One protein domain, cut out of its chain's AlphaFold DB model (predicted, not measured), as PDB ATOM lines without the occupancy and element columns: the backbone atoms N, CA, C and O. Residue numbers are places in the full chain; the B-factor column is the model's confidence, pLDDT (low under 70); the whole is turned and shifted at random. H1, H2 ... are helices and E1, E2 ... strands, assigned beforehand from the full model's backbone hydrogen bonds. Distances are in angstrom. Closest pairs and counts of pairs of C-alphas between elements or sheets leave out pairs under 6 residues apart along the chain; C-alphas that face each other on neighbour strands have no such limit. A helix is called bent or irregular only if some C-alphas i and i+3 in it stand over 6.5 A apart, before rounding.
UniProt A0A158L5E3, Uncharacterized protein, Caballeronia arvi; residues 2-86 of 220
ATOM      1  N   LEU A   2      97.874  65.645   9.511       54.38
ATOM      2  CA  LEU A   2      98.281  66.664  10.484       54.38
ATOM      3  C   LEU A   2      97.502  66.441  11.793       54.38
ATOM      4  O   LEU A   2      96.277  66.332  11.764       54.38
ATOM      5  N   ARG A   3      98.201  66.313  12.925       60.12
ATOM      6  CA  ARG A   3      97.584  66.196  14.253       60.12
ATOM      7  C   ARG A   3      97.585  67.583  14.891       60.12
ATOM      8  O   ARG A   3      98.635  68.104  15.233       60.12
ATOM      9  N   PHE A   4      96.411  68.196  15.011       64.00
ATOM     10  CA  PHE A   4      96.263  69.570  15.517       64.00
ATOM     11  C   PHE A   4      96.006  69.657  17.033       64.00
ATOM     12  O   PHE A   4      95.637  70.716  17.524       64.00
ATOM     13  N   ARG A   5      96.144  68.545  17.772       60.00
ATOM     14  CA  ARG A   5      95.703  68.433  19.179       60.00
ATOM     15  C   ARG A   5      96.798  68.658  20.220       60.00
ATOM     16  O   ARG A   5      96.503  68.701  21.405       60.00
ATOM     17  N   ASP A   6      98.051  68.758  19.806       66.69
ATOM     18  CA  ASP A   6      99.184  68.778  20.725       66.69
ATOM     19  C   ASP A   6     100.305  69.692  20.208       66.69
ATOM     20  O   ASP A   6     100.157  70.430  19.229       66.69
ATOM     21  N   GLU A   7     101.443  69.666  20.892       69.00
ATOM     22  CA  GLU A   7     102.624  70.466  20.561       69.00
ATOM     23  C   GLU A   7     103.168  70.188  19.149       69.00
ATOM     24  O   GLU A   7     103.883  71.025  18.594       69.00
ATOM     25  N   THR A   8     102.765  69.078  18.512       76.31
ATOM     26  CA  THR A   8     103.152  68.748  17.134       76.31
ATOM     27  C   THR A   8     102.409  69.572  16.079       76.31
ATOM     28  O   THR A   8     102.861  69.633  14.933       76.31
ATOM     29  N   ALA A   9     101.331  70.278  16.447       79.31
ATOM     30  CA  ALA A   9     100.574  71.131  15.527       79.31
ATOM     31  C   ALA A   9     101.445  72.244  14.918       79.31
ATOM     32  O   ALA A   9     101.343  72.542  13.729       79.31
ATOM     33  N   ILE A  10     102.343  72.819  15.725       86.75
ATOM     34  CA  ILE A  10     103.240  73.901  15.312       86.75
ATOM     35  C   ILE A  10     104.211  73.451  14.215       86.75
ATOM     36  O   ILE A  10     104.146  74.030  13.130       86.75
ATOM     37  N   PRO A  11     105.088  72.447  14.427       87.69
ATOM     38  CA  PRO A  11     106.024  72.024  13.389       87.69
ATOM     39  C   PRO A  11     105.286  71.493  12.159       87.69
ATOM     40  O   PRO A  11     105.720  71.692  11.031       87.69
ATOM     41  N   ALA A  12     104.122  70.864  12.338       87.75
ATOM     42  CA  ALA A  12     103.323  70.377  11.225       87.75
ATOM     43  C   ALA A  12     102.762  71.516  10.342       87.75
ATOM     44  O   ALA A  12     102.850  71.436   9.116       87.75
ATOM     45  N   MET A  13     102.254  72.596  10.943       89.56
ATOM     46  CA  MET A  13     101.830  73.795  10.211       89.56
ATOM     47  C   MET A  13     103.018  74.578   9.636       89.56
ATOM     48  O   MET A  13     102.929  75.087   8.520       89.56
ATOM     49  N   ALA A  14     104.135  74.666  10.361       92.94
ATOM     50  CA  ALA A  14     105.319  75.380   9.896       92.94
ATOM     51  C   ALA A  14     105.897  74.708   8.648       92.94
ATOM     52  O   ALA A  14     106.164  75.379   7.655       92.94
ATOM     53  N   ASN A  15     105.956  73.374   8.646       93.12
ATOM     54  CA  ASN A  15     106.350  72.597   7.478       93.12
ATOM     55  C   ASN A  15     105.422  72.813   6.281       93.12
ATOM     56  O   ASN A  15     105.890  72.877   5.149       93.12
ATOM     57  N   PHE A  16     104.112  72.937   6.517       92.81
ATOM     58  CA  PHE A  16     103.163  73.232   5.448       92.81
ATOM     59  C   PHE A  16     103.473  74.578   4.779       92.81
ATOM     60  O   PHE A  16     103.581  74.634   3.557       92.81
ATOM     61  N   PHE A  17     103.697  75.645   5.551       93.81
ATOM     62  CA  PHE A  17     104.039  76.950   4.970       93.81
ATOM     63  C   PHE A  17     105.451  77.000   4.372       93.81
ATOM     64  O   PHE A  17     105.650  77.671   3.363       93.81
ATOM     65  N   ALA A  18     106.396  76.232   4.921       94.69
ATOM     66  CA  ALA A  18     107.747  76.092   4.379       94.69
ATOM     67  C   ALA A  18     107.807  75.274   3.078       94.69
ATOM     68  O   ALA A  18     108.828  75.292   2.402       94.69
ATOM     69  N   SER A  19     106.734  74.574   2.695       93.12
ATOM     70  CA  SER A  19     106.725  73.674   1.530       93.12
ATOM     71  C   SER A  19     106.740  74.366   0.158       93.12
ATOM     72  O   SER A  19     106.755  73.682  -0.860       93.12
ATOM     73  N   GLY A  20     106.702  75.703   0.106       91.38
ATOM     74  CA  GLY A  20     106.645  76.459  -1.154       91.38
ATOM     75  C   GLY A  20     105.272  77.009  -1.522       91.38
ATOM     76  O   GLY A  20     105.146  77.682  -2.541       91.38
ATOM     77  N   VAL A  21     104.243  76.809  -0.689       92.00
ATOM     78  CA  VAL A  21     102.874  77.303  -0.958       92.00
ATOM     79  C   VAL A  21     102.809  78.815  -1.207       92.00
ATOM     80  O   VAL A  21     101.986  79.274  -1.998       92.00
ATOM     81  N   LEU A  22     103.699  79.599  -0.588       91.38
ATOM     82  CA  LEU A  22     103.765  81.052  -0.789       91.38
ATOM     83  C   LEU A  22     104.296  81.447  -2.178       91.38
ATOM     84  O   LEU A  22     103.977  82.535  -2.659       91.38
ATOM     85  N   GLY A  23     105.007  80.547  -2.867       90.62
ATOM     86  CA  GLY A  23     105.483  80.739  -4.238       90.62
ATOM     87  C   GLY A  23     104.362  80.871  -5.277       90.62
ATOM     88  O   GLY A  23     104.595  81.373  -6.373       90.62
ATOM     89  N   LEU A  24     103.119  80.500  -4.932       90.25
ATOM     90  CA  LEU A  24     101.948  80.702  -5.794       90.25
ATOM     91  C   LEU A  24     101.576  82.184  -5.980       90.25
ATOM     92  O   LEU A  24     100.890  82.520  -6.949       90.25
ATOM     93  N   GLY A  25     102.010  83.071  -5.080       88.81
ATOM     94  CA  GLY A  25     101.839  84.519  -5.212       88.81
ATOM     95  C   GLY A  25     100.391  84.944  -5.473       88.81
ATOM     96  O   GLY A  25      99.495  84.722  -4.657       88.81
ATOM     97  N   GLU A  26     100.142  85.572  -6.622       87.31
ATOM     98  CA  GLU A  26      98.806  86.049  -7.010       87.31
ATOM     99  C   GLU A  26      97.796  84.910  -7.216       87.31
ATOM    100  O   GLU A  26      96.604  85.091  -6.958       87.31
ATOM    101  N   LYS A  27      98.272  83.710  -7.563       89.88
ATOM    102  CA  LYS A  27      97.439  82.515  -7.758       89.88
ATOM    103  C   LYS A  27      97.089  81.798  -6.449       89.88
ATOM    104  O   LYS A  27      96.324  80.840  -6.478       89.88
ATOM    105  N   LEU A  28      97.635  82.236  -5.310       91.75
ATOM    106  CA  LEU A  28      97.330  81.639  -4.013       91.75
ATOM    107  C   LEU A  28      95.875  81.938  -3.610       91.75
ATOM    108  O   LEU A  28      95.503  83.096  -3.399       91.75
ATOM    109  N   GLY A  29      95.065  80.882  -3.524       93.44
ATOM    110  CA  GLY A  29      93.692  80.919  -3.018       93.44
ATOM    111  C   GLY A  29      93.601  80.671  -1.505       93.44
ATOM    112  O   GLY A  29      94.622  80.643  -0.817       93.44
ATOM    113  N   PRO A  30      92.380  80.490  -0.967       96.81
ATOM    114  CA  PRO A  30      92.188  80.111   0.428       96.81
ATOM    115  C   PRO A  30      92.795  78.738   0.749       96.81
ATOM    116  O   PRO A  30      92.730  77.811  -0.055       96.81
ATOM    117  N   PHE A  31      93.330  78.589   1.956       96.88
ATOM    118  CA  PHE A  31      93.791  77.310   2.488       96.88
ATOM    119  C   PHE A  31      92.628  76.513   3.073       96.88
ATOM    120  O   PHE A  31      91.932  77.003   3.963       96.88
ATOM    121  N   LEU A  32      92.462  75.272   2.620       97.00
ATOM    122  CA  LEU A  32      91.479  74.331   3.146       97.00
ATOM    123  C   LEU A  32      92.077  73.477   4.273       97.00
ATOM    124  O   LEU A  32      93.053  72.758   4.068       97.00
ATOM    125  N   TRP A  33      91.436  73.499   5.439       96.00
ATOM    126  CA  TRP A  33      91.728  72.633   6.579       96.00
ATOM    127  C   TRP A  33      90.572  71.655   6.791       96.00
ATOM    128  O   TRP A  33      89.557  71.988   7.402       96.00
ATOM    129  N   GLN A  34      90.718  70.443   6.261       94.25
ATOM    130  CA  GLN A  34      89.709  69.391   6.371       94.25
ATOM    131  C   GLN A  34      89.983  68.484   7.570       94.25
ATOM    132  O   GLN A  34      91.068  67.907   7.686       94.25
ATOM    133  N   PHE A  35      88.982  68.318   8.432       92.62
ATOM    134  CA  PHE A  35      89.063  67.462   9.612       92.62
ATOM    135  C   PHE A  35      88.342  66.124   9.376       92.62
ATOM    136  O   PHE A  35      87.267  66.102   8.774       92.62
ATOM    137  N   PRO A  36      88.903  64.988   9.835       91.44
ATOM    138  CA  PRO A  36      88.262  63.688   9.676       91.44
ATOM    139  C   PRO A  36      87.034  63.550  10.594       91.44
ATOM    140  O   PRO A  36      86.962  64.222  11.623       91.44
ATOM    141  N   PRO A  37      86.103  62.622  10.302       92.31
ATOM    142  CA  PRO A  37      84.914  62.397  11.132       92.31
ATOM    143  C   PRO A  37      85.238  61.909  12.553       92.31
ATOM    144  O   PRO A  37      84.417  62.051  13.446       92.31
ATOM    145  N   SER A  38      86.443  61.380  12.797       92.31
ATOM    146  CA  SER A  38      86.929  61.016  14.137       92.31
ATOM    147  C   SER A  38      87.415  62.212  14.968       92.31
ATOM    148  O   SER A  38      87.760  62.065  16.145       92.31
ATOM    149  N   PHE A  39      87.476  63.409  14.378       91.88
ATOM    150  CA  PHE A  39      87.899  64.613  15.073       91.88
ATOM    151  C   PHE A  39      86.689  65.329  15.679       91.88
ATOM    152  O   PHE A  39      85.962  66.015  14.972       91.88
ATOM    153  N   ALA A  40      86.474  65.181  16.987       94.81
ATOM    154  CA  ALA A  40      85.453  65.931  17.713       94.81
ATOM    155  C   ALA A  40      85.889  67.376  18.015       94.81
ATOM    156  O   ALA A  40      87.080  67.647  18.203       94.81
ATOM    157  N   PHE A  41      84.915  68.285  18.080       96.06
ATOM    158  CA  PHE A  41      85.108  69.668  18.488       96.06
ATOM    159  C   PHE A  41      85.358  69.765  19.998       96.06
ATOM    160  O   PHE A  41      84.534  69.352  20.813       96.06
ATOM    161  N   HIS A  42      86.493  70.358  20.357       95.00
ATOM    162  CA  HIS A  42      86.811  70.794  21.711       95.00
ATOM    163  C   HIS A  42      87.238  72.257  21.644       95.00
ATOM    164  O   HIS A  42      88.178  72.597  20.925       95.00
ATOM    165  N   VAL A  43      86.532  73.121  22.378       95.06
ATOM    166  CA  VAL A  43      86.621  74.585  22.243       95.06
ATOM    167  C   VAL A  43      88.064  75.089  22.345       95.06
ATOM    168  O   VAL A  43      88.534  75.769  21.436       95.06
ATOM    169  N   ASN A  44      88.779  74.712  23.409       92.81
ATOM    170  CA  ASN A  44      90.132  75.209  23.680       92.81
ATOM    171  C   ASN A  44      91.150  74.747  22.626       92.81
ATOM    172  O   ASN A  44      91.957  75.546  22.150       92.81
ATOM    173  N   ASP A  45      91.094  73.472  22.230       90.12
ATOM    174  CA  ASP A  45      92.008  72.908  21.230       90.12
ATOM    175  C   ASP A  45      91.786  73.564  19.866       90.12
ATOM    176  O   ASP A  45      92.735  73.916  19.159       90.12
ATOM    177  N   PHE A  46      90.519  73.768  19.506       93.25
ATOM    178  CA  PHE A  46      90.162  74.353  18.226       93.25
ATOM    179  C   PHE A  46      90.486  75.850  18.166       93.25
ATOM    180  O   PHE A  46      91.017  76.320  17.162       93.25
ATOM    181  N   GLU A  47      90.245  76.604  19.243       94.75
ATOM    182  CA  GLU A  47      90.663  78.008  19.324       94.75
ATOM    183  C   GLU A  47      92.188  78.144  19.234       94.75
ATOM    184  O   GLU A  47      92.684  78.995  18.490       94.75
ATOM    185  N   ARG A  48      92.945  77.261  19.902       91.62
ATOM    186  CA  ARG A  48      94.410  77.222  19.786       91.62
ATOM    187  C   ARG A  48      94.850  76.990  18.343       91.62
ATOM    188  O   ARG A  48      95.744  77.687  17.869       91.62
ATOM    189  N   PHE A  49      94.211  76.063  17.631       92.38
ATOM    190  CA  PHE A  49      94.463  75.851  16.205       92.38
ATOM    191  C   PHE A  49      94.175  77.116  15.375       92.38
ATOM    192  O   PHE A  49      95.045  77.570  14.632       92.38
ATOM    193  N   LEU A  50      93.001  77.736  15.532       94.88
ATOM    194  CA  LEU A  50      92.625  78.944  14.783       94.88
ATOM    195  C   LEU A  50      93.539  80.146  15.071       94.88
ATOM    196  O   LEU A  50      93.722  81.008  14.202       94.88
ATOM    197  N   ALA A  51      94.100  80.224  16.280       93.75
ATOM    198  CA  ALA A  51      95.061  81.246  16.683       93.75
ATOM    199  C   ALA A  51      96.444  81.061  16.035       93.75
ATOM    200  O   ALA A  51      97.161  82.043  15.858       93.75
ATOM    201  N   LEU A  52      96.810  79.833  15.648       92.81
ATOM    202  CA  LEU A  52      98.072  79.544  14.959       92.81
ATOM    203  C   LEU A  52      98.038  79.878  13.462       92.81
ATOM    204  O   LEU A  52      99.096  79.954  12.843       92.81
ATOM    205  N   LEU A  53      96.851  80.047  12.866       95.00
ATOM    206  CA  LEU A  53      96.700  80.303  11.432       95.00
ATOM    207  C   LEU A  53      97.263  81.687  11.050       95.00
ATOM    208  O   LEU A  53      96.692  82.699  11.483       95.00
ATOM    209  N   PRO A  54      98.326  81.761  10.222       95.25
ATOM    210  CA  PRO A  54      98.900  83.032   9.791       95.25
ATOM    211  C   PRO A  54      97.904  83.852   8.974       95.25
ATOM    212  O   PRO A  54      97.273  83.336   8.062       95.25
ATOM    213  N   LYS A  55      97.756  85.143   9.275       95.19
ATOM    214  CA  LYS A  55      96.720  85.987   8.651       95.19
ATOM    215  C   LYS A  55      97.169  86.651   7.360       95.19
ATOM    216  O   LYS A  55      96.342  87.166   6.613       95.19
ATOM    217  N   ASP A  56      98.463  86.631   7.088       94.31
ATOM    218  CA  ASP A  56      99.053  87.235   5.907       94.31
ATOM    219  C   ASP A  56     100.338  86.508   5.486       94.31
ATOM    220  O   ASP A  56     100.863  85.647   6.197       94.31
ATOM    221  N   ALA A  57     100.825  86.813   4.285       92.75
ATOM    222  CA  ALA A  57     101.982  86.128   3.725       92.75
ATOM    223  C   ALA A  57     103.262  86.355   4.548       92.75
ATOM    224  O   ALA A  57     104.075  85.440   4.666       92.75
ATOM    225  N   ALA A  58     103.426  87.538   5.151       92.44
ATOM    226  CA  ALA A  58     104.569  87.840   6.008       92.44
ATOM    227  C   ALA A  58     104.571  86.982   7.286       92.44
ATOM    228  O   ALA A  58     105.582  86.355   7.610       92.44
ATOM    229  N   SER A  59     103.436  86.893   7.986       94.38
ATOM    230  CA  SER A  59     103.290  86.035   9.166       94.38
ATOM    231  C   SER A  59     103.411  84.554   8.815       94.38
ATOM    232  O   SER A  59     103.982  83.803   9.602       94.38
ATOM    233  N   ALA A  60     102.960  84.125   7.630       94.75
ATOM    234  CA  ALA A  60     103.157  82.751   7.167       94.75
ATOM    235  C   ALA A  60     104.629  82.432   6.898       94.75
ATOM    236  O   ALA A  60     105.107  81.389   7.339       94.75
ATOM    237  N   ALA A  61     105.359  83.331   6.232       93.69
ATOM    238  CA  ALA A  61     106.792  83.179   5.996       93.69
ATOM    239  C   ALA A  61     107.583  83.155   7.313       93.69
ATOM    240  O   ALA A  61     108.461  82.313   7.492       93.69
ATOM    241  N   ALA A  62     107.237  84.019   8.273       93.50
ATOM    242  CA  ALA A  62     107.826  83.988   9.611       93.50
ATOM    243  C   ALA A  62     107.504  82.673  10.344       93.50
ATOM    244  O   ALA A  62     108.377  82.073  10.969       93.50
ATOM    245  N   PHE A  63     106.266  82.186  10.239       93.88
ATOM    246  CA  PHE A  63     105.854  80.926  10.854       93.88
ATOM    247  C   PHE A  63     106.563  79.715  10.228       93.88
ATOM    248  O   PHE A  63     106.967  78.804  10.952       93.88
ATOM    249  N   ALA A  64     106.780  79.726   8.910       93.94
ATOM    250  CA  ALA A  64     107.507  78.697   8.168       93.94
ATOM    251  C   ALA A  64     108.953  78.508   8.659       93.94
ATOM    252  O   ALA A  64     109.483  77.400   8.599       93.94
ATOM    253  N   GLN A  65     109.588  79.538   9.227       93.25
ATOM    254  CA  GLN A  65     110.936  79.414   9.806       93.25
ATOM    255  C   GLN A  65     110.993  78.433  10.988       93.25
ATOM    256  O   GLN A  65     112.069  77.956  11.334       93.25
ATOM    257  N   ARG A  66     109.843  78.076  11.575       92.88
ATOM    258  CA  ARG A  66     109.721  77.071  12.643       92.88
ATOM    259  C   ARG A  66     109.600  75.633  12.120       92.88
ATOM    260  O   ARG A  66     109.221  74.751  12.892       92.88
ATOM    261  N   HIS A  67     109.822  75.406  10.822       92.81
ATOM    262  CA  HIS A  67     109.813  74.072  10.227       92.81
ATOM    263  C   HIS A  67     110.883  73.175  10.862       92.81
ATOM    264  O   HIS A  67     111.885  73.646  11.401       92.81
ATOM    265  N   ASP A  68     110.656  71.869  10.800       91.50
ATOM    266  CA  ASP A  68     111.633  70.868  11.211       91.50
ATOM    267  C   ASP A  68     112.342  70.240  10.003       91.50
ATOM    268  O   ASP A  68     112.092  70.570   8.842       91.50
ATOM    269  N   THR A  69     113.208  69.266  10.276       90.88
ATOM    270  CA  THR A  69     114.055  68.593   9.283       90.88
ATOM    271  C   THR A  69     113.294  67.823   8.195       90.88
ATOM    272  O   THR A  69     113.922  67.321   7.258       90.88
ATOM    273  N   ARG A  70     111.956  67.718   8.264       90.00
ATOM    274  CA  ARG A  70     111.141  67.097   7.206       90.00
ATOM    275  C   ARG A  70     111.068  67.953   5.940       90.00
ATOM    276  O   ARG A  70     110.824  67.390   4.873       90.00
ATOM    277  N   VAL A  71     111.275  69.270   6.025       90.12
ATOM    278  CA  VAL A  71     111.363  70.153   4.848       90.12
ATOM    279  C   VAL A  71     112.835  70.432   4.559       90.12
ATOM    280  O   VAL A  71     113.468  71.225   5.243       90.12
ATOM    281  N   LYS A  72     113.392  69.741   3.558       90.88
ATOM    282  CA  LYS A  72     114.822  69.839   3.212       90.88
ATOM    283  C   LYS A  72     115.181  71.150   2.515       90.88
ATOM    284  O   LYS A  72     116.269  71.671   2.721       90.88
ATOM    285  N   GLU A  73     114.263  71.658   1.699       92.06
ATOM    286  CA  GLU A  73     114.425  72.877   0.907       92.06
ATOM    287  C   GLU A  73     113.259  73.816   1.225       92.06
ATOM    288  O   GLU A  73     112.239  73.800   0.533       92.06
ATOM    289  N   PRO A  74     113.335  74.556   2.342       91.12
ATOM    290  CA  PRO A  74     112.231  75.392   2.766       91.12
ATOM    291  C   PRO A  74     112.150  76.672   1.929       91.12
ATOM    292  O   PRO A  74     113.159  77.277   1.566       91.12
ATOM    293  N   TRP A  75     110.924  77.112   1.672       88.81
ATOM    294  CA  TRP A  75     110.624  78.354   0.973       88.81
ATOM    295  C   TRP A  75     110.105  79.406   1.952       88.81
ATOM    296  O   TRP A  75     109.093  79.191   2.624       88.81
ATOM    297  N   PHE A  76     110.753  80.570   1.988       87.12
ATOM    298  CA  PHE A  76     110.371  81.680   2.873       87.12
ATOM    299  C   PHE A  76     110.005  82.961   2.133       87.12
ATOM    300  O   PHE A  76     109.584  83.925   2.772       87.12
ATOM    301  N   ASP A  77     110.139  82.986   0.807       84.75
ATOM    302  CA  ASP A  77     109.848  84.191   0.046       84.75
ATOM    303  C   ASP A  77     108.349  84.475   0.102       84.75
ATOM    304  O   ASP A  77     107.518  83.743  -0.449       84.75
ATOM    305  N   ALA A  78     108.012  85.564   0.788       74.25
ATOM    306  CA  ALA A  78     106.688  86.147   0.751       74.25
ATOM    307  C   ALA A  78     106.557  87.055  -0.487       74.25
ATOM    308  O   ALA A  78     107.525  87.706  -0.895       74.25
ATOM    309  N   PRO A  79     105.356  87.169  -1.080       73.44
ATOM    310  CA  PRO A  79     105.092  88.146  -2.127       73.44
ATOM    311  C   PRO A  79     105.457  89.567  -1.670       73.44
ATOM    312  O   PRO A  79     105.201  89.940  -0.526       73.44
ATOM    313  N   ARG A  80     105.990  90.395  -2.583       69.06
ATOM    314  CA  ARG A  80     106.417  91.783  -2.285       69.06
ATOM    315  C   ARG A  80     105.331  92.644  -1.636       69.06
ATOM    316  O   ARG A  80     105.641  93.542  -0.860       69.06
ATOM    317  N   LYS A  81     104.064  92.402  -1.976       77.44
ATOM    318  CA  LYS A  81     102.916  93.001  -1.293       77.44
ATOM    319  C   LYS A  81     102.396  91.997  -0.274       77.44
ATOM    320  O   LYS A  81     101.960  90.915  -0.665       77.44
ATOM    321  N   ASN A  82     102.422  92.370   1.006       79.62
ATOM    322  CA  ASN A  82     101.867  91.531   2.061       79.62
ATOM    323  C   ASN A  82     100.371  91.313   1.793       79.62
ATOM    324  O   ASN A  82      99.593  92.266   1.724       79.62
ATOM    325  N   ARG A  83      99.992  90.055   1.575       83.94
ATOM    326  CA  ARG A  83      98.648  89.658   1.151       83.94
ATOM    327  C   ARG A  83      97.967  88.918   2.287       83.94
ATOM    328  O   ARG A  83      98.569  88.016   2.861       83.94
ATOM    329  N   ALA A  84      96.711  89.266   2.559       92.44
ATOM    330  CA  ALA A  84      95.886  88.525   3.502       92.44
ATOM    331  C   ALA A  84      95.735  87.066   3.050       92.44
ATOM    332  O   ALA A  84      95.433  86.794   1.883       92.44
ATOM    333  N   LEU A  85      95.938  86.137   3.978       95.44
ATOM    334  CA  LEU A  85      95.702  84.719   3.759       95.44
ATOM    335  C   LEU A  85      94.307  84.363   4.251       95.44
ATOM    336  O   LEU A  85      93.866  84.776   5.324       95.44
ATOM    337  N   ARG A  86      93.602  83.590   3.432       97.56
ATOM    338  CA  ARG A  86      92.252  83.116   3.722       97.56
ATOM    339  C   ARG A  86      92.322  81.662   4.148       97.56
ATOM    340  O   ARG A  86      93.064  80.882   3.557       97.56
TER     341      ARG A  86
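AT A GLANCE: This is residues 2 to 86 of the 220 residues of an uncharacterized protein of Caballeronia arvi (UniProt A0A158L5E3). Helix H1 lies nearest the middle, and H4 packs on it with its last residue, Ala 64, beside Ala 14 of H1, while H2 and H3 lie farther out toward the two ends of the domain. Strand E1 and the link from 35 to 42 run from the H2 end to the H3 end, and a tail without named elements, residues 65 to 86, folds back past H1 and H4. The printed part has 85 residues, with four named helices and one named strand in the order H1, H2, E1, H3, H4; its class is mostly helix, though just 39 residues are in named elements. The whole is compact, with a radius of gyration of the C-alphas of 13.2 A, and spans 38 by 27 by 19 A.

IN THESE COORDINATES: H1 covers residues 9 to 18 and measures 14.2 A from C-alpha 9 at (100.574, 71.131, 15.527) to C-alpha 18. H3, residues 43 to 52, is also 10 residues long and measures 14.4 A. H4, residues 57 to 64, measures 10.3 A and ends with C-alpha 64 at (107.507, 78.697, 8.168). H2, residues 21 to 27, measures 10.1 A and is irregular: C-alphas 23 and 26 are 9.0 A apart. E1, residues 31 to 34, measures 9.7 A, with C-alpha 31 at (93.791, 77.310, 2.488).

HOW THE PARTS SIT: H1 and H4 touch; their closest C-alphas, those of Ala 14 and Ala 64, are 4.3 A apart. They run opposite ways at a steep tilt of 59 degrees. H1 and H3 are close but not clearly touching, with the closest C-alphas, those of Ile 10 and Leu 52, 7.7 A apart; they run the same way at a shallow tilt of 27 degrees. H2 and H4 are close but not clearly touching, and their closest C-alphas, those of Leu 22 and Ala 57, are 7.0 A apart. The rough line of H2 and the line of H4 stand at a shallow tilt of 14 degrees, opposite ways. H1 and H2 meet only through their link. H2 and H3 are apart, and E1 is apart from H1, H2, H3 and H4. E1 pairs with no named strand. In H1, H3 and H4 every O i to N i+4 pair is within hydrogen-bond range; in H2 it is 0 of 3, beside 3 of 4 O i to N i+3 pairs.

THE WHOLE: The two C-alphas farthest apart, those of Ser 38 and Arg 80, are 40.0 A apart. The printed part has no cut. The links H1 to H2, H2 to E1 and H3 to H4 are tight, E1 to H3 is short, and no link is long. The mean pLDDT of the printed part is 88.9; residues 2 to 7 and residue 80 are under 70.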